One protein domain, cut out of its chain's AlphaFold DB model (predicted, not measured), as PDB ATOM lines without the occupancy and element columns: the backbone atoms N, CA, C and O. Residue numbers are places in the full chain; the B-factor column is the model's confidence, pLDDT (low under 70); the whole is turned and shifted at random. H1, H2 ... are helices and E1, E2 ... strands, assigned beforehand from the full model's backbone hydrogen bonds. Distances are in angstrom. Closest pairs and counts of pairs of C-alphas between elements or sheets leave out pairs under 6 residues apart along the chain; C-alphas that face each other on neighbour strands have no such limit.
ATOM      1  N   ARG A  11      64.386 132.415 151.899       91.50
ATOM      2  CA  ARG A  11      64.966 132.511 150.550       91.50
ATOM      3  C   ARG A  11      66.485 132.325 150.490       91.50
ATOM      4  O   ARG A  11      67.005 132.053 149.416       91.50
ATOM      5  N   GLU A  12      67.185 132.452 151.616       90.88
ATOM      6  CA  GLU A  12      68.633 132.252 151.730       90.88
ATOM      7  C   GLU A  12      69.025 130.863 152.243       90.88
ATOM      8  O   GLU A  12      70.206 130.592 152.447       90.88
ATOM      9  N   SER A  13      68.055 129.975 152.458       92.56
ATOM     10  CA  SER A  13      68.318 128.658 153.043       92.56
ATOM     11  C   SER A  13      69.079 127.739 152.098       92.56
ATOM     12  O   SER A  13      69.761 126.847 152.569       92.56
ATOM     13  N   ILE A  14      68.975 127.920 150.782       94.25
ATOM     14  CA  ILE A  14      69.755 127.142 149.818       94.25
ATOM     15  C   ILE A  14      70.578 128.112 148.991       94.25
ATOM     16  O   ILE A  14      70.032 129.072 148.448       94.25
ATOM     17  N   LYS A  15      71.890 127.875 148.924       92.62
ATOM     18  CA  LYS A  15      72.821 128.692 148.138       92.62
ATOM     19  C   LYS A  15      73.743 127.790 147.343       92.62
ATOM     20  O   LYS A  15      74.365 126.889 147.902       92.62
ATOM     21  N   GLN A  16      73.848 128.045 146.048       93.31
ATOM     22  CA  GLN A  16      74.854 127.418 145.207       93.31
ATOM     23  C   GLN A  16      76.195 128.125 145.425       93.31
ATOM     24  O   GLN A  16      76.319 129.320 145.160       93.31
ATOM     25  N   ILE A  17      77.194 127.396 145.919       91.06
ATOM     26  CA  ILE A  17      78.545 127.924 146.160       91.06
ATOM     27  C   ILE A  17      79.419 127.722 144.922       91.06
ATOM     28  O   ILE A  17      80.172 128.610 144.529       91.06
ATOM     29  N   THR A  18      79.295 126.555 144.292       89.31
ATOM     30  CA  THR A  18      79.918 126.218 143.008       89.31
ATOM     31  C   THR A  18      78.891 125.485 142.140       89.31
ATOM     32  O   THR A  18      77.872 125.033 142.663       89.31
ATOM     33  N   PRO A  19      79.139 125.288 140.832       90.31
ATOM     34  CA  PRO A  19      78.232 124.520 139.977       90.31
ATOM     35  C   PRO A  19      77.910 123.101 140.475       90.31
ATOM     36  O   PRO A  19      76.904 122.539 140.057       90.31
ATOM     37  N   SER A  20      78.739 122.534 141.359       90.50
ATOM     38  CA  SER A  20      78.590 121.187 141.913       90.50
ATOM     39  C   SER A  20      78.347 121.149 143.424       90.50
ATOM     40  O   SER A  20      78.283 120.057 143.983       90.50
ATOM     41  N   ILE A  21      78.243 122.295 144.106       90.94
ATOM     42  CA  ILE A  21      78.105 122.344 145.567       90.94
ATOM     43  C   ILE A  21      77.047 123.365 145.978       90.94
ATOM     44  O   ILE A  21      77.134 124.549 145.638       90.94
ATOM     45  N   TRP A  22      76.110 122.918 146.811       93.81
ATOM     46  CA  TRP A  22      75.111 123.756 147.462       93.81
ATOM     47  C   TRP A  22      75.223 123.641 148.978       93.81
ATOM     48  O   TRP A  22      75.466 122.564 149.521       93.81
ATOM     49  N   THR A  23      74.987 124.747 149.672       92.94
ATOM     50  CA  THR A  23      74.684 124.740 151.104       92.94
ATOM     51  C   THR A  23      73.181 124.677 151.291       92.94
ATOM     52  O   THR A  23      72.462 125.433 150.635       92.94
ATOM     53  N   ILE A  24      72.722 123.829 152.205       93.31
ATOM     54  CA  ILE A  24      71.320 123.702 152.593       93.31
ATOM     55  C   ILE A  24      71.220 123.978 154.097       93.31
ATOM     56  O   ILE A  24      71.765 123.258 154.931       93.31
ATOM     57  N   SER A  25      70.511 125.050 154.424       89.94
ATOM     58  CA  SER A  25      70.430 125.675 155.738       89.94
ATOM     59  C   SER A  25      71.823 125.890 156.349       89.94
ATOM     60  O   SER A  25      72.729 126.364 155.657       89.94
ATOM     61  N   THR A  26      72.013 125.593 157.636       87.00
ATOM     62  CA  THR A  26      73.289 125.819 158.326       87.00
ATOM     63  C   THR A  26      74.192 124.589 158.330       87.00
ATOM     64  O   THR A  26      75.415 124.730 158.414       87.00
ATOM     65  N   SER A  27      73.616 123.393 158.185       87.56
ATOM     66  CA  SER A  27      74.261 122.137 158.570       87.56
ATOM     67  C   SER A  27      74.427 121.112 157.451       87.56
ATOM     68  O   SER A  27      75.087 120.102 157.682       87.56
ATOM     69  N   ILE A  28      73.894 121.345 156.245       92.31
ATOM     70  CA  ILE A  28      73.936 120.357 155.156       92.31
ATOM     71  C   ILE A  28      74.673 120.911 153.936       92.31
ATOM     72  O   ILE A  28      74.510 122.068 153.542       92.31
ATOM     73  N   LEU A  29      75.476 120.047 153.316       92.56
ATOM     74  CA  LEU A  29      76.044 120.258 151.989       92.56
ATOM     75  C   LEU A  29      75.425 119.271 151.007       92.56
ATOM     76  O   LEU A  29      75.185 118.114 151.343       92.56
ATOM     77  N   CYS A  30      75.181 119.736 149.788       93.69
ATOM     78  CA  CYS A  30      74.797 118.897 148.665       93.69
ATOM     79  C   CYS A  30      75.895 118.956 147.605       93.69
ATOM     80  O   CYS A  30      76.296 120.048 147.198       93.69
ATOM     81  N   TYR A  31      76.364 117.791 147.171       92.44
ATOM     82  CA  TYR A  31      77.375 117.636 146.129       92.44
ATOM     83  C   TYR A  31      76.750 116.998 144.896       92.44
ATOM     84  O   TYR A  31      76.106 115.963 145.035       92.44
ATOM     85  N   ALA A  32      76.987 117.563 143.714       93.06
ATOM     86  CA  ALA A  32      76.756 116.896 142.436       93.06
ATOM     87  C   ALA A  32      78.064 116.269 141.954       93.06
ATOM     88  O   ALA A  32      79.033 116.981 141.678       93.06
ATOM     89  N   LEU A  33      78.085 114.944 141.850       91.50
ATOM     90  CA  LEU A  33      79.247 114.158 141.444       91.50
ATOM     91  C   LEU A  33      78.911 113.333 140.195       91.50
ATOM     92  O   LEU A  33      77.771 112.892 140.046       91.50
ATOM     93  N   PRO A  34      79.864 113.074 139.290       89.75
ATOM     94  CA  PRO A  34      79.719 112.019 138.293       89.75
ATOM     95  C   PRO A  34      79.461 110.663 138.969       89.75
ATOM     96  O   PRO A  34      80.087 110.351 139.977       89.75
ATOM     97  N   GLN A  35      78.613 109.811 138.385       78.81
ATOM     98  CA  GLN A  35      78.288 108.475 138.931       78.81
ATOM     99  C   GLN A  35      79.495 107.559 139.209       78.81
ATOM    100  O   GLN A  35      79.384 106.600 139.967       78.81
ATOM    101  N   ILE A  36      80.625 107.823 138.558       70.88
ATOM    102  CA  ILE A  36      81.840 107.000 138.620       70.88
ATOM    103  C   ILE A  36      82.753 107.450 139.776       70.88
ATOM    104  O   ILE A  36      83.691 106.740 140.138       70.88
ATOM    105  N   GLU A  37      82.501 108.617 140.370       72.12
ATOM    106  CA  GLU A  37      83.294 109.120 141.487       72.12
ATOM    107  C   GLU A  37      82.858 108.508 142.820       72.12
ATOM    108  O   GLU A  37      81.675 108.295 143.095       72.12
ATOM    109  N   THR A  38      83.842 108.230 143.674       65.31
ATOM    110  CA  THR A  38      83.608 107.786 145.046       65.31
ATOM    111  C   THR A  38      82.859 108.883 145.814       65.31
ATOM    112  O   THR A  38      83.242 110.051 145.703       65.31
ATOM    113  N   PRO A  39      81.832 108.547 146.620       64.25
ATOM    114  CA  PRO A  39      81.143 109.525 147.457       64.25
ATOM    115  C   PRO A  39      82.116 110.318 148.347       64.25
ATOM    116  O   PRO A  39      83.213 109.830 148.643       64.25
ATOM    117  N   PRO A  40      81.727 111.520 148.817       66.44
ATOM    118  CA  PRO A  40      82.568 112.321 149.699       66.44
ATOM    119  C   PRO A  40      83.002 111.515 150.932       66.44
ATOM    120  O   PRO A  40      82.271 110.649 151.402       66.44
ATOM    121  N   ALA A  41      84.156 111.847 151.517       65.75
ATOM    122  CA  ALA A  41      84.675 111.176 152.719       65.75
ATOM    123  C   ALA A  41      83.773 111.318 153.970       65.75
ATOM    124  O   ALA A  41      84.058 110.731 155.015       65.75
ATOM    125  N   HIS A  42      82.705 112.113 153.882       70.75
ATOM    126  CA  HIS A  42      81.727 112.322 154.941       70.75
ATOM    127  C   HIS A  42      80.555 111.337 154.818       70.75
ATOM    128  O   HIS A  42      80.200 110.949 153.704       70.75
ATOM    129  N   PRO A  43      79.900 110.969 155.936       82.25
ATOM    130  CA  PRO A  43      78.687 110.163 155.891       82.25
ATOM    131  C   PRO A  43      77.631 110.799 154.978       82.25
ATOM    132  O   PRO A  43      77.246 111.958 155.165       82.25
ATOM    133  N   VAL A  44      77.172 110.028 153.992       89.75
ATOM    134  CA  VAL A  44      76.075 110.419 153.103       89.75
ATOM    135  C   VAL A  44      74.764 110.259 153.868       89.75
ATOM    136  O   VAL A  44      74.429 109.162 154.307       89.75
ATOM    137  N   LEU A  45      74.038 111.363 154.038       93.25
ATOM    138  CA  LEU A  45      72.733 111.411 154.698       93.25
ATOM    139  C   LEU A  45      71.630 110.877 153.781       93.25
ATOM    140  O   LEU A  45      70.754 110.139 154.219       93.25
ATOM    141  N   ALA A  46      71.686 111.257 152.505       94.50
ATOM    142  CA  ALA A  46      70.810 110.772 151.448       94.50
ATOM    143  C   ALA A  46      71.452 111.032 150.084       94.50
ATOM    144  O   ALA A  46      72.358 111.860 149.960       94.50
ATOM    145  N   SER A  47      70.966 110.350 149.051       94.44
ATOM    146  CA  SER A  47      71.413 110.590 147.682       94.44
ATOM    147  C   SER A  47      70.316 110.297 146.673       94.44
ATOM    148  O   SER A  47      69.400 109.526 146.958       94.44
ATOM    149  N   TRP A  48      70.423 110.901 145.495       94.75
ATOM    150  CA  TRP A  48      69.591 110.574 144.342       94.75
ATOM    151  C   TRP A  48      70.402 110.673 143.055       94.75
ATOM    152  O   TRP A  48      71.416 111.365 142.982       94.75
ATOM    153  N   THR A  49      69.959 109.946 142.036       93.88
ATOM    154  CA  THR A  49      70.546 110.001 140.696       93.88
ATOM    155  C   THR A  49      69.772 110.984 139.833       93.88
ATOM    156  O   THR A  49      68.549 111.034 139.918       93.88
ATOM    157  N   ASP A  50      70.487 111.718 138.988       93.56
ATOM    158  CA  ASP A  50      69.939 112.589 137.951       93.56
ATOM    159  C   ASP A  50      70.804 112.463 136.690       93.56
ATOM    160  O   ASP A  50      71.911 113.002 136.591       93.56
ATOM    161  N   GLY A  51      70.332 111.644 135.748       91.69
ATOM    162  CA  GLY A  51      71.090 111.275 134.556       91.69
ATOM    163  C   GLY A  51      72.449 110.653 134.898       91.69
ATOM    164  O   GLY A  51      72.523 109.590 135.509       91.69
ATOM    165  N   ALA A  52      73.530 111.318 134.478       92.50
ATOM    166  CA  ALA A  52      74.911 110.879 134.704       92.50
ATOM    167  C   ALA A  52      75.512 111.369 136.039       92.50
ATOM    168  O   ALA A  52      76.678 111.084 136.334       92.50
ATOM    169  N   GLN A  53      74.744 112.126 136.825       93.62
ATOM    170  CA  GLN A  53      75.171 112.676 138.106       93.62
ATOM    171  C   GLN A  53      74.489 111.956 139.273       93.62
ATOM    172  O   GLN A  53      73.356 111.483 139.171       93.62
ATOM    173  N   ILE A  54      75.189 111.897 140.401       93.50
ATOM    174  CA  ILE A  54      74.639 111.557 141.710       93.50
ATOM    175  C   ILE A  54      74.734 112.804 142.569       93.50
ATOM    176  O   ILE A  54      75.795 113.418 142.692       93.50
ATOM    177  N   PHE A  55      73.615 113.153 143.179       94.81
ATOM    178  CA  PHE A  55      73.550 114.179 144.195       94.81
ATOM    179  C   PHE A  55      73.622 113.523 145.571       94.81
ATOM    180  O   PHE A  55      72.848 112.612 145.862       94.81
ATOM    181  N   CYS A  56      74.536 113.987 146.419       94.38
ATOM    182  CA  CYS A  56      74.754 113.460 147.767       94.38
ATOM    183  C   CYS A  56      74.573 114.566 148.802       94.38
ATOM    184  O   CYS A  56      75.226 115.606 148.712       94.38
ATOM    185  N   LEU A  57      73.737 114.323 149.809       94.38
ATOM    186  CA  LEU A  57      73.649 115.155 151.004       94.38
ATOM    187  C   LEU A  57      74.641 114.655 152.042       94.38
ATOM    188  O   LEU A  57      74.674 113.462 152.338       94.38
ATOM    189  N   THR A  58      75.405 115.556 152.641       92.00
ATOM    190  CA  THR A  58      76.282 115.235 153.769       92.00
ATOM    191  C   THR A  58      76.096 116.250 154.882       92.00
ATOM    192  O   THR A  58      75.772 117.416 154.637       92.00
ATOM    193  N   GLN A  59      76.373 115.822 156.112       89.31
ATOM    194  CA  GLN A  59      76.514 116.763 157.214       89.31
ATOM    195  C   GLN A  59      77.722 117.663 156.942       89.31
ATOM    196  O   GLN A  59      78.778 117.197 156.504       89.31
ATOM    197  N   ARG A  60      77.574 118.954 157.207       84.00
ATOM    198  CA  ARG A  60      78.680 119.899 157.202       84.00
ATOM    199  C   ARG A  60      79.561 119.630 158.420       84.00
ATOM    200  O   ARG A  60      79.081 119.657 159.549       84.00
ATOM    201  N   ALA A  61      80.840 119.368 158.184       72.06
ATOM    202  CA  ALA A  61      81.849 119.259 159.230       72.06
ATOM    203  C   ALA A  61      82.648 120.565 159.322       72.06
ATOM    204  O   ALA A  61      82.764 121.298 158.338       72.06
ATOM    205  N   ASP A  62      83.282 120.817 160.468       62.81
ATOM    206  CA  ASP A  62      84.213 121.946 160.633       62.81
ATOM    207  C   ASP A  62      85.395 121.881 159.644       62.81
ATOM    208  O   ASP A  62      86.015 122.894 159.331       62.81
ATOM    209  N   THR A  63      85.688 120.684 159.126       57.00
ATOM    210  CA  THR A  63      86.743 120.397 158.144       57.00
ATOM    211  C   THR A  63      86.268 120.400 156.689       57.00
ATOM    212  O   THR A  63      87.077 120.162 155.790       57.00
ATOM    213  N   SER A  64      84.978 120.633 156.427       61.31
ATOM    214  CA  SER A  64      84.456 120.748 155.061       61.31
ATOM    215  C   SER A  64      85.121 121.926 154.322       61.31
ATOM    216  O   SER A  64      85.641 122.834 154.979       61.31
ATOM    217  N   PRO A  65      85.127 121.944 152.967       57.03
ATOM    218  CA  PRO A  65      85.707 123.048 152.203       57.03
ATOM    219  C   PRO A  65      85.213 124.387 152.754       57.03
ATOM    220  O   PRO A  65      84.046 124.444 153.156       57.03
ATOM    221  N   PRO A  66      86.048 125.444 152.788       54.56
ATOM    222  CA  PRO A  66      85.637 126.741 153.295       54.56
ATOM    223  C   PRO A  66      84.456 127.235 152.465       54.56
ATOM    224  O   PRO A  66      84.606 127.790 151.379       54.56
ATOM    225  N   VAL A  67      83.254 126.982 152.975       55.25
ATOM    226  CA  VAL A  67      82.046 127.604 152.476       55.25
ATOM    227  C   VAL A  67      82.224 129.069 152.820       55.25
ATOM    228  O   VAL A  67      82.497 129.396 153.984       55.25
ATOM    229  N   PRO A  68      82.126 129.955 151.833       53.16
ATOM    230  CA  PRO A  68      82.338 131.350 152.102       53.16
ATOM    231  C   PRO A  68      81.311 131.869 153.118       53.16
ATOM    232  O   PRO A  68      80.234 131.294 153.297       53.16
ATOM    233  N   ALA A  69      81.691 132.923 153.845       51.66
ATOM    234  CA  ALA A  69      80.906 133.477 154.945       51.66
ATOM    235  C   ALA A  69      79.436 133.717 154.555       51.66
ATOM    236  O   ALA A  69      79.119 133.914 153.377       51.66
ATOM    237  N   SER A  70      78.550 133.722 155.561       52.34
ATOM    238  CA  SER A  70      77.119 134.005 155.395       52.34
ATOM    239  C   SER A  70      76.907 135.171 154.421       52.34
ATOM    240  O   SER A  70      77.322 136.293 154.701       52.34
ATOM    241  N   GLY A  71      76.338 134.877 153.247       55.97
ATOM    242  CA  GLY A  71      76.102 135.863 152.184       55.97
ATOM    243  C   GLY A  71      76.779 135.572 150.842       55.97
ATOM    244  O   GLY A  71      76.415 136.200 149.855       55.97
ATOM    245  N   GLN A  72      77.708 134.616 150.760       69.38
ATOM    246  CA  GLN A  72      78.280 134.189 149.478       69.38
ATOM    247  C   GLN A  72      77.575 132.945 148.914       69.38
ATOM    248  O   GLN A  72      77.192 132.041 149.656       69.38
ATOM    249  N   GLY A  73      77.411 132.921 147.590       81.25
ATOM    250  CA  GLY A  73      76.656 131.909 146.849       81.25
ATOM    251  C   GLY A  73      75.332 132.439 146.293       81.25
ATOM    252  O   GLY A  73      74.768 133.408 146.801       81.25
ATOM    253  N   ASP A  74      74.838 131.801 145.235       89.62
ATOM    254  CA  ASP A  74      73.593 132.189 144.571       89.62
ATOM    255  C   ASP A  74      72.393 131.484 145.221       89.62
ATOM    256  O   ASP A  74      72.271 130.260 145.168       89.62
ATOM    257  N   SER A  75      71.507 132.261 145.848       90.44
ATOM    258  CA  SER A  75      70.267 131.755 146.462       90.44
ATOM    259  C   SER A  75      69.089 131.631 145.489       90.44
ATOM    260  O   SER A  75      68.017 131.131 145.849       90.44
ATOM    261  N   THR A  76      69.269 132.130 144.265       91.50
ATOM    262  CA  THR A  76      68.259 132.156 143.209       91.50
ATOM    263  C   THR A  76      68.358 130.945 142.291       91.50
ATOM    264  O   THR A  76      67.327 130.512 141.776       91.50
ATOM    265  N   THR A  77      69.546 130.340 142.146       92.88
ATOM    266  CA  THR A  77      69.717 129.119 141.348       92.88
ATOM    267  C   THR A  77      68.757 128.029 141.806       92.88
ATOM    268  O   THR A  77      68.753 127.622 142.967       92.88
ATOM    269  N   GLY A  78      67.952 127.537 140.866       91.31
ATOM    270  CA  GLY A  78      67.005 126.452 141.102       91.31
ATOM    271  C   GLY A  78      65.793 126.845 141.945       91.31
ATOM    272  O   GLY A  78      64.912 126.012 142.125       91.31
ATOM    273  N   ARG A  79      65.688 128.082 142.449       94.31
ATOM    274  CA  ARG A  79      64.527 128.508 143.237       94.31
ATOM    275  C   ARG A  79      63.307 128.647 142.332       94.31
ATOM    276  O   ARG A  79      63.319 129.426 141.385       94.31
ATOM    277  N   VAL A  80      62.241 127.921 142.653       91.94
ATOM    278  CA  VAL A  80      60.995 127.903 141.864       91.94
ATOM    279  C   VAL A  80      59.805 128.494 142.595       91.94
ATOM    280  O   VAL A  80      58.823 128.875 141.963       91.94
ATOM    281  N   TYR A  81      59.885 128.598 143.919       89.69
ATOM    282  CA  TYR A  81      58.853 129.227 144.727       89.69
ATOM    283  C   TYR A  81      59.460 129.878 145.968       89.69
ATOM    284  O   TYR A  81      60.375 129.332 146.586       89.69
ATOM    285  N   ASP A  82      58.930 131.042 146.330       88.31
ATOM    286  CA  ASP A  82      59.310 131.811 147.510       88.31
ATOM    287  C   ASP A  82      58.047 132.468 148.082       88.31
ATOM    288  O   ASP A  82      57.471 133.365 147.465       88.31
ATOM    289  N   ALA A  83      57.599 132.004 149.250       79.69
ATOM    290  CA  ALA A  83      56.487 132.615 149.982       79.69
ATOM    291  C   ALA A  83      56.967 133.687 150.981       79.69
ATOM    292  O   ALA A  83      56.241 134.058 151.907       79.69
ATOM    293  N   GLY A  84      58.208 134.160 150.842       70.50
ATOM    294  CA  GLY A  84      58.848 135.164 151.680       70.50
ATOM    295  C   GLY A  84      59.185 134.640 153.073       70.50
ATOM    296  O   GLY A  84      60.333 134.335 153.382       70.50
ATOM    297  N   ARG A  85      58.173 134.555 153.942       73.25
ATOM    298  CA  ARG A  85      58.373 134.482 155.402       73.25
ATOM    299  C   ARG A  85      58.566 133.077 155.957       73.25
ATOM    300  O   ARG A  85      59.187 132.940 157.006       73.25
ATOM    301  N   SER A  86      58.007 132.057 155.311       80.56
ATOM    302  CA  SER A  86      57.855 130.740 155.943       80.56
ATOM    303  C   SER A  86      58.126 129.551 155.036       80.56
ATOM    304  O   SER A  86      58.257 128.447 155.554       80.56
ATOM    305  N   THR A  87      58.224 129.716 153.713       89.75
ATOM    306  CA  THR A  87      58.544 128.590 152.828       89.75
ATOM    307  C   THR A  87      59.230 129.012 151.535       89.75
ATOM    308  O   THR A  87      58.958 130.083 150.994       89.75
ATOM    309  N   GLY A  88      60.106 128.144 151.041       93.75
ATOM    310  CA  GLY A  88      60.705 128.228 149.718       93.75
ATOM    311  C   GLY A  88      60.880 126.834 149.123       93.75
ATOM    312  O   GLY A  88      60.942 125.840 149.854       93.75
ATOM    313  N   VAL A  89      60.943 126.764 147.796       95.06
ATOM    314  CA  VAL A  89      61.117 125.517 147.044       95.06
ATOM    315  C   VAL A  89      62.211 125.700 146.004       95.06
ATOM    316  O   VAL A  89      62.204 126.676 145.248       95.06
ATOM    317  N   TRP A  90      63.118 124.730 145.942       95.94
ATOM    318  CA  TRP A  90      64.211 124.664 144.984       95.94
ATOM    319  C   TRP A  90      64.193 123.339 144.232       95.94
ATOM    320  O   TRP A  90      63.855 122.295 144.787       95.94
ATOM    321  N   PHE A  91      64.616 123.383 142.978       94.81
ATOM    322  CA  PHE A  91      65.071 122.220 142.236       94.81
ATOM    323  C   PHE A  91      66.586 122.119 142.365       94.81
ATOM    324  O   PHE A  91      67.302 123.099 142.139       94.81
ATOM    325  N   ILE A  92      67.063 120.932 142.731       91.69
ATOM    326  CA  ILE A  92      68.481 120.583 142.660       91.69
ATOM    327  C   ILE A  92      68.583 119.386 141.719       91.69
ATOM    328  O   ILE A  92      68.156 118.281 142.052       91.69
ATOM    329  N   GLY A  93      69.095 119.652 140.518       91.25
ATOM    330  CA  GLY A  93      68.931 118.743 139.388       91.25
ATOM    331  C   GLY A  93      67.492 118.726 138.854       91.25
ATOM    332  O   GLY A  93      66.689 119.621 139.135       91.25
ATOM    333  N   ASN A  94      67.163 117.701 138.074       92.69
ATOM    334  CA  ASN A  94      65.841 117.472 137.493       92.69
ATOM    335  C   ASN A  94      64.988 116.519 138.330       92.69
ATOM    336  O   ASN A  94      63.767 116.585 138.265       92.69
ATOM    337  N   GLU A  95      65.616 115.676 139.146       94.06
ATOM    338  CA  GLU A  95      64.964 114.528 139.784       94.06
ATOM    339  C   GLU A  95      64.512 114.773 141.233       94.06
ATOM    340  O   GLU A  95      63.780 113.951 141.795       94.06
ATOM    341  N   ALA A  96      64.924 115.887 141.848       95.25
ATOM    342  CA  ALA A  96      64.613 116.198 143.239       95.25
ATOM    343  C   ALA A  96      64.123 117.635 143.444       95.25
ATOM    344  O   ALA A  96      64.567 118.594 142.806       95.25
ATOM    345  N   VAL A  97      63.216 117.765 144.406       95.38
ATOM    346  CA  VAL A  97      62.696 119.030 144.913       95.38
ATOM    347  C   VAL A  97      63.080 119.145 146.379       95.38
ATOM    348  O   VAL A  97      62.888 118.206 147.151       95.38
ATOM    349  N   ILE A  98      63.598 120.306 146.771       95.81
ATOM    350  CA  ILE A  98      63.879 120.631 148.166       95.81
ATOM    351  C   ILE A  98      62.944 121.741 148.605       95.81
ATOM    352  O   ILE A  98      62.986 122.858 148.088       95.81
ATOM    353  N   LYS A  99      62.113 121.435 149.593       95.12
ATOM    354  CA  LYS A  99      61.270 122.403 150.272       95.12
ATOM    355  C   LYS A  99      61.898 122.767 151.604       95.12
ATOM    356  O   LYS A  99      62.243 121.895 152.397       95.12
ATOM    357  N   VAL A 100      62.006 124.062 151.858       94.38
ATOM    358  CA  VAL A 100      62.396 124.591 153.164       94.38
ATOM    359  C   VAL A 100      61.201 125.314 153.759       94.38
ATOM    360  O   VAL A 100      60.508 126.061 153.060       94.38
ATOM    361  N   LYS A 101      60.949 125.088 155.047       92.19
ATOM    362  CA  LYS A 101      59.928 125.798 155.817       92.19
ATOM    363  C   LYS A 101      60.487 126.340 157.120       92.19
ATOM    364  O   LYS A 101      61.439 125.771 157.647       92.19
ATOM    365  N   SER A 102      59.889 127.410 157.642       90.69
ATOM    366  CA  SER A 102      60.082 127.773 159.045       90.69
ATOM    367  C   SER A 102      59.578 126.639 159.933       90.69
ATOM    368  O   SER A 102      58.589 125.969 159.619       90.69
ATOM    369  N   TRP A 103      60.302 126.412 161.021       90.88
ATOM    370  CA  TRP A 103      60.050 125.319 161.943       90.88
ATOM    371  C   TRP A 103      60.190 125.785 163.386       90.88
ATOM    372  O   TRP A 103      61.011 126.648 163.706       90.88
ATOM    373  N   PHE A 104      59.390 125.192 164.261       88.25
ATOM    374  CA  PHE A 104      59.530 125.292 165.705       88.25
ATOM    375  C   PHE A 104      59.100 123.973 166.363       88.25
ATOM    376  O   PHE A 104      58.299 123.236 165.783       88.25
ATOM    377  N   PRO A 105      59.566 123.684 167.592       87.56
ATOM    378  CA  PRO A 105      59.202 122.455 168.288       87.56
ATOM    379  C   PRO A 105      57.683 122.268 168.401       87.56
ATOM    380  O   PRO A 105      56.970 123.179 168.832       87.56
ATOM    381  N   GLY A 106      57.202 121.077 168.036       82.44
ATOM    382  CA  GLY A 106      55.779 120.725 168.053       82.44
ATOM    383  C   GLY A 106      54.982 121.186 166.827       82.44
ATOM    384  O   GLY A 106      53.754 121.150 166.854       82.44
ATOM    385  N   GLN A 107      55.647 121.637 165.761       85.31
ATOM    386  CA  GLN A 107      55.026 121.840 164.452       85.31
ATOM    387  C   GLN A 107      54.934 120.503 163.697       85.31
ATOM    388  O   GLN A 107      55.897 119.742 163.678       85.31
ATOM    389  N   GLN A 108      53.795 120.221 163.051       84.81
ATOM    390  CA  GLN A 108      53.646 119.033 162.195       84.81
ATOM    391  C   GLN A 108      54.672 119.054 161.053       84.81
ATOM    392  O   GLN A 108      54.822 120.071 160.366       84.81
ATOM    393  N   SER A 109      55.320 117.913 160.813       81.81
ATOM    394  CA  SER A 109      56.213 117.751 159.664       81.81
ATOM    395  C   SER A 109      55.424 117.442 158.384       81.81
ATOM    396  O   SER A 109      54.400 116.760 158.392       81.81
ATOM    397  N   GLU A 110      55.888 117.908 157.224       79.06
ATOM    398  CA  GLU A 110      55.279 117.452 155.963       79.06
ATOM    399  C   GLU A 110      55.563 115.971 155.702       79.06
ATOM    400  O   GLU A 110      54.720 115.274 155.139       79.06
ATOM    401  N   ALA A 111      56.711 115.477 156.175       78.25
ATOM    402  CA  ALA A 111      57.095 114.079 156.055       78.25
ATOM    403  C   ALA A 111      56.078 113.145 156.730       78.25
ATOM    404  O   ALA A 111      55.719 112.126 156.147       78.25
ATOM    405  N   SER A 112      55.527 113.503 157.891       78.62
ATOM    406  CA  SER A 112      54.492 112.693 158.552       78.62
ATOM    407  C   SER A 112      53.139 112.712 157.846       78.62
ATOM    408  O   SER A 112      52.351 111.775 157.971       78.62
ATOM    409  N   THR A 113      52.876 113.743 157.042       75.25
ATOM    410  CA  THR A 113      51.639 113.851 156.255       75.25
ATOM    411  C   THR A 113      51.606 112.815 155.130       75.25
ATOM    412  O   THR A 113      50.532 112.350 154.753       75.25
ATOM    413  N   THR A 114      52.778 112.378 154.646       68.69
ATOM    414  CA  THR A 114      52.906 111.348 153.595       68.69
ATOM    415  C   THR A 114      52.288 110.003 153.994       68.69
ATOM    416  O   THR A 114      51.870 109.239 153.128       68.69
ATOM    417  N   ALA A 115      52.151 109.723 155.295       64.75
ATOM    418  CA  ALA A 115      51.495 108.513 155.785       64.75
ATOM    419  C   ALA A 115      49.967 108.513 155.566       64.75
ATOM    420  O   ALA A 115      49.344 107.454 155.611       64.75
ATOM    421  N   PHE A 116      49.356 109.682 155.334       65.06
ATOM    422  CA  PHE A 116      47.898 109.847 155.236       65.06
ATOM    423  C   PHE A 116      47.398 109.996 153.799       65.06
ATOM    424  O   PHE A 116      46.217 109.765 153.533       65.06
ATOM    425  N   HIS A 117      48.273 110.366 152.864       67.81
ATOM    426  CA  HIS A 117      47.933 110.513 151.454       67.81
ATOM    427  C   HIS A 117      49.173 110.284 150.581       67.81
ATOM    428  O   HIS A 117      50.260 110.688 150.995       67.81
ATOM    429  N   PRO A 118      49.041 109.687 149.379       66.06
ATOM    430  CA  PRO A 118      50.151 109.569 148.440       66.06
ATOM    431  C   PRO A 118      50.714 110.953 148.103       66.06
ATOM    432  O   PRO A 118      50.116 111.741 147.373       66.06
ATOM    433  N   LEU A 119      51.877 111.241 148.672       74.38
ATOM    434  CA  LEU A 119      52.706 112.397 148.375       74.38
ATOM    435  C   LEU A 119      53.920 111.945 147.550       74.38
ATOM    436  O   LEU A 119      54.181 110.740 147.460       74.38
ATOM    437  N   PRO A 120      54.664 112.883 146.939       83.00
ATOM    438  CA  PRO A 120      55.927 112.560 146.289       83.00
ATOM    439  C   PRO A 120      56.844 111.755 147.220       83.00
ATOM    440  O   PRO A 120      56.887 112.008 148.425       83.00
ATOM    441  N   GLU A 121      57.573 110.791 146.657       89.00
ATOM    442  CA  GLU A 121      58.483 109.924 147.408       89.00
ATOM    443  C   GLU A 121      59.481 110.759 148.229       89.00
ATOM    444  O   GLU A 121      60.192 111.616 147.699       89.00
ATOM    445  N   SER A 122      59.531 110.501 149.536       91.19
ATOM    446  CA  SER A 122      60.459 111.158 150.456       91.19
ATOM    447  C   SER A 122      61.873 110.605 150.278       91.19
ATOM    448  O   SER A 122      62.101 109.421 150.502       91.19
ATOM    449  N   ILE A 123      62.834 111.477 149.967       93.69
ATOM    450  CA  ILE A 123      64.263 111.133 149.892       93.69
ATOM    451  C   ILE A 123      64.935 111.400 151.242       93.69
ATOM    452  O   ILE A 123      65.731 110.595 151.718       93.69
ATOM    453  N   PHE A 124      64.635 112.547 151.856       94.31
ATOM    454  CA  PHE A 124      65.273 112.973 153.098       94.31
ATOM    455  C   PHE A 124      64.441 114.029 153.825       94.31
ATOM    456  O   PHE A 124      63.864 114.914 153.194       94.31
ATOM    457  N   PHE A 125      64.430 113.981 155.154       93.75
ATOM    458  CA  PHE A 125      63.827 115.005 156.000       93.75
ATOM    459  C   PHE A 125      64.773 115.352 157.149       93.75
ATOM    460  O   PHE A 125      65.399 114.462 157.726       93.75
ATOM    461  N   TYR A 126      64.877 116.638 157.476       93.31
ATOM    462  CA  TYR A 126      65.731 117.123 158.555       93.31
ATOM    463  C   TYR A 126      65.189 118.401 159.188       93.31
ATOM    464  O   TYR A 126      64.696 119.292 158.497       93.31
ATOM    465  N   GLU A 127      65.337 118.506 160.503       93.50
ATOM    466  CA  GLU A 127      64.985 119.685 161.290       93.50
ATOM    467  C   GLU A 127      66.278 120.381 161.730       93.50
ATOM    468  O   GLU A 127      67.068 119.850 162.509       93.50
ATOM    469  N   ASP A 128      66.516 121.574 161.190       91.50
ATOM    470  CA  ASP A 128      67.617 122.449 161.573       91.50
ATOM    471  C   ASP A 128      67.133 123.383 162.686       91.50
ATOM    472  O   ASP A 128      66.636 124.487 162.429       91.50
ATOM    473  N   GLU A 129      67.247 122.925 163.935       90.88
ATOM    474  CA  GLU A 129      66.824 123.702 165.105       90.88
ATOM    475  C   GLU A 129      67.570 125.037 165.210       90.88
ATOM    476  O   GLU A 129      66.962 126.070 165.504       90.88
ATOM    477  N   ALA A 130      68.875 125.032 164.911       88.25
ATOM    478  CA  ALA A 130      69.732 126.214 164.991       88.25
ATOM    479  C   ALA A 130      69.262 127.316 164.032       88.25
ATOM    480  O   ALA A 130      69.338 128.502 164.353       88.25
ATOM    481  N   ALA A 131      68.733 126.920 162.877       89.00
ATOM    482  CA  ALA A 131      68.170 127.825 161.890       89.00
ATOM    483  C   ALA A 131      66.642 127.975 161.991       89.00
ATOM    484  O   ALA A 131      66.076 128.737 161.210       89.00
ATOM    485  N   SER A 132      65.961 127.263 162.896       91.94
ATOM    486  CA  SER A 132      64.490 127.199 162.969       91.94
ATOM    487  C   SER A 132      63.844 126.855 161.618       91.94
ATOM    488  O   SER A 132      62.947 127.553 161.133       91.94
ATOM    489  N   ARG A 133      64.346 125.795 160.970       92.62
ATOM    490  CA  ARG A 133      63.901 125.348 159.641       92.62
ATOM    491  C   ARG A 133      63.679 123.848 159.580       92.62
ATOM    492  O   ARG A 133      64.437 123.086 160.159       92.62
ATOM    493  N   SER A 134      62.716 123.426 158.775       93.69
ATOM    494  CA  SER A 134      62.601 122.039 158.328       93.69
ATOM    495  C   SER A 134      62.948 121.955 156.848       93.69
ATOM    496  O   SER A 134      62.489 122.783 156.053       93.69
ATOM    497  N   ILE A 135      63.721 120.943 156.482       94.81
ATOM    498  CA  ILE A 135      64.135 120.633 155.119       94.81
ATOM    499  C   ILE A 135      63.470 119.327 154.720       94.81
ATOM    500  O   ILE A 135      63.617 118.315 155.403       94.81
ATOM    501  N   PHE A 136      62.769 119.349 153.594       94.69
ATOM    502  CA  PHE A 136      62.152 118.168 153.023       94.69
ATOM    503  C   PHE A 136      62.605 117.995 151.574       94.69
ATOM    504  O   PHE A 136      62.337 118.843 150.723       94.69
ATOM    505  N   VAL A 137      63.324 116.907 151.316       95.06
ATOM    506  CA  VAL A 137      63.801 116.506 149.994       95.06
ATOM    507  C   VAL A 137      62.925 115.374 149.497       95.06
ATOM    508  O   VAL A 137      62.774 114.346 150.161       95.06
ATOM    509  N   MET A 138      62.368 115.560 148.312       94.19
ATOM    510  CA  MET A 138      61.440 114.621 147.702       94.19
ATOM    511  C   MET A 138      61.748 114.420 146.228       94.19
ATOM    512  O   MET A 138      62.290 115.307 145.560       94.19
ATOM    513  N   ARG A 139      61.374 113.249 145.720       93.81
ATOM    514  CA  ARG A 139      61.412 112.935 144.297       93.81
ATOM    515  C   ARG A 139      60.519 113.917 143.552       93.81
ATOM    516  O   ARG A 139      59.396 114.196 143.977       93.81
ATOM    517  N   ARG A 140      61.007 114.452 142.439       92.25
ATOM    518  CA  ARG A 140      60.184 115.308 141.593       92.25
ATOM    519  C   ARG A 140      59.081 114.475 140.944       92.25
ATOM    520  O   ARG A 140      59.349 113.432 140.360       92.25
TER     521      ARG A 140
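Overview. This is residues 11 to 140 of the 244 residues of an uncharacterized protein of Marssonina brunnea f. sp. multigermtubi (strain MB_m1) (UniProt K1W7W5). Two five-stranded antiparallel sheets face each other as a sandwich, both strongly twisted, with the strands of one at 25 degrees to those of the other. A long loop, residues 60 to 78, takes the chain from the first sheet to the second, and one very short helix, H1, only grazes the second sheet on its way from E8 to E9. The printed part has 130 residues, with ten named strands and one named helix in the order E1 to E8, H1, E9, E10; the sheets run E1 E2 E3 E5 E4 and E6 E7 E8 E10 E9. The class is mostly strand: strands hold 61 and the helix 4 of the 65 residues in named elements. The whole is compact and rounded, with a radius of gyration of the C-alphas of 14.2 A and spans of 38 by 32 by 26 A.

Along the chain. Start at C-alpha 14, at (69.755, 127.142, 149.818), where E1 begins and runs to residue 18. Read on to E2, residues 21 to 24, and E3, residues 28 to 34, which is 19.7 A from first to last C-alpha. Next come E4, residues 44 to 50, 16.5 A long, and E5, residues 53 to 59, 19.6 A long. Past the long loop, find C-alpha 79 at (64.527, 128.508, 143.237): E6 runs from there to residue 82. E7 is residues 87 to 92, 16.3 A long, and E8 is residues 96 to 102, 20.1 A long. H1 is residues 110 to 113. E9 is residues 122 to 128, 17.4 A long, and E10 runs from residue 133 to C-alpha 139 at (61.412, 112.935, 144.297), 19.9 A from its start.

Arrangement. Begin with E1, E2 and E3, a meander, each strand the antiparallel neighbour of the one before. In the hairpin of E1 and E2, look at N 23 and O 15, 2.8 A apart and within hydrogen-bond range; in the hairpin of E2 and E3, N 24 and O 28 are 2.8 A apart. E3 has E5 as its next neighbour, antiparallel, with N 54 and O 33 at 2.8 A. E5 and E4 form a hairpin, with N 55 and O 48 at 2.8 A; E1 and E4 are the edge strands. In the second sheet E6, E7 and E8 are again a meander: N 89 and O 81 are 2.9 A apart, and N 98 and O 90 2.8 A. E8 and E10 are antiparallel neighbours, with N 99 and O 136 at 2.8 A, and in the hairpin of E9 and E10 N 135 and O 126 are 2.8 A apart; E6 and E9 are the edge strands. E8, H1 and E9 make a split strand-helix-strand unit, two strands running the same way with E10 between them in the sheet, and its crossover is right-handed. H1 only grazes this sheet, with its residues 110 to 112; its closest C-alphas to E9 are those of Ala 111 and Phe 125, 6.8 A apart. H1 is too short for any O i to N i+4 pair, and its one O i to N i+3 pair is within range. Between the sheets, the closest C-alphas of E4 and E9 are those of Ala 46 and Phe 124, 6.2 A apart.

Size, cuts and confidence. The two C-alphas farthest apart are those of Ile 36 and Gly 106, at 41.6 A. The printed part has no cut. The link E5 to E6, 19 residues, is long. The mean pLDDT of the printed part is 85.1, and residues 38 to 41, 62 to 72 and 114 to 118 are under 70.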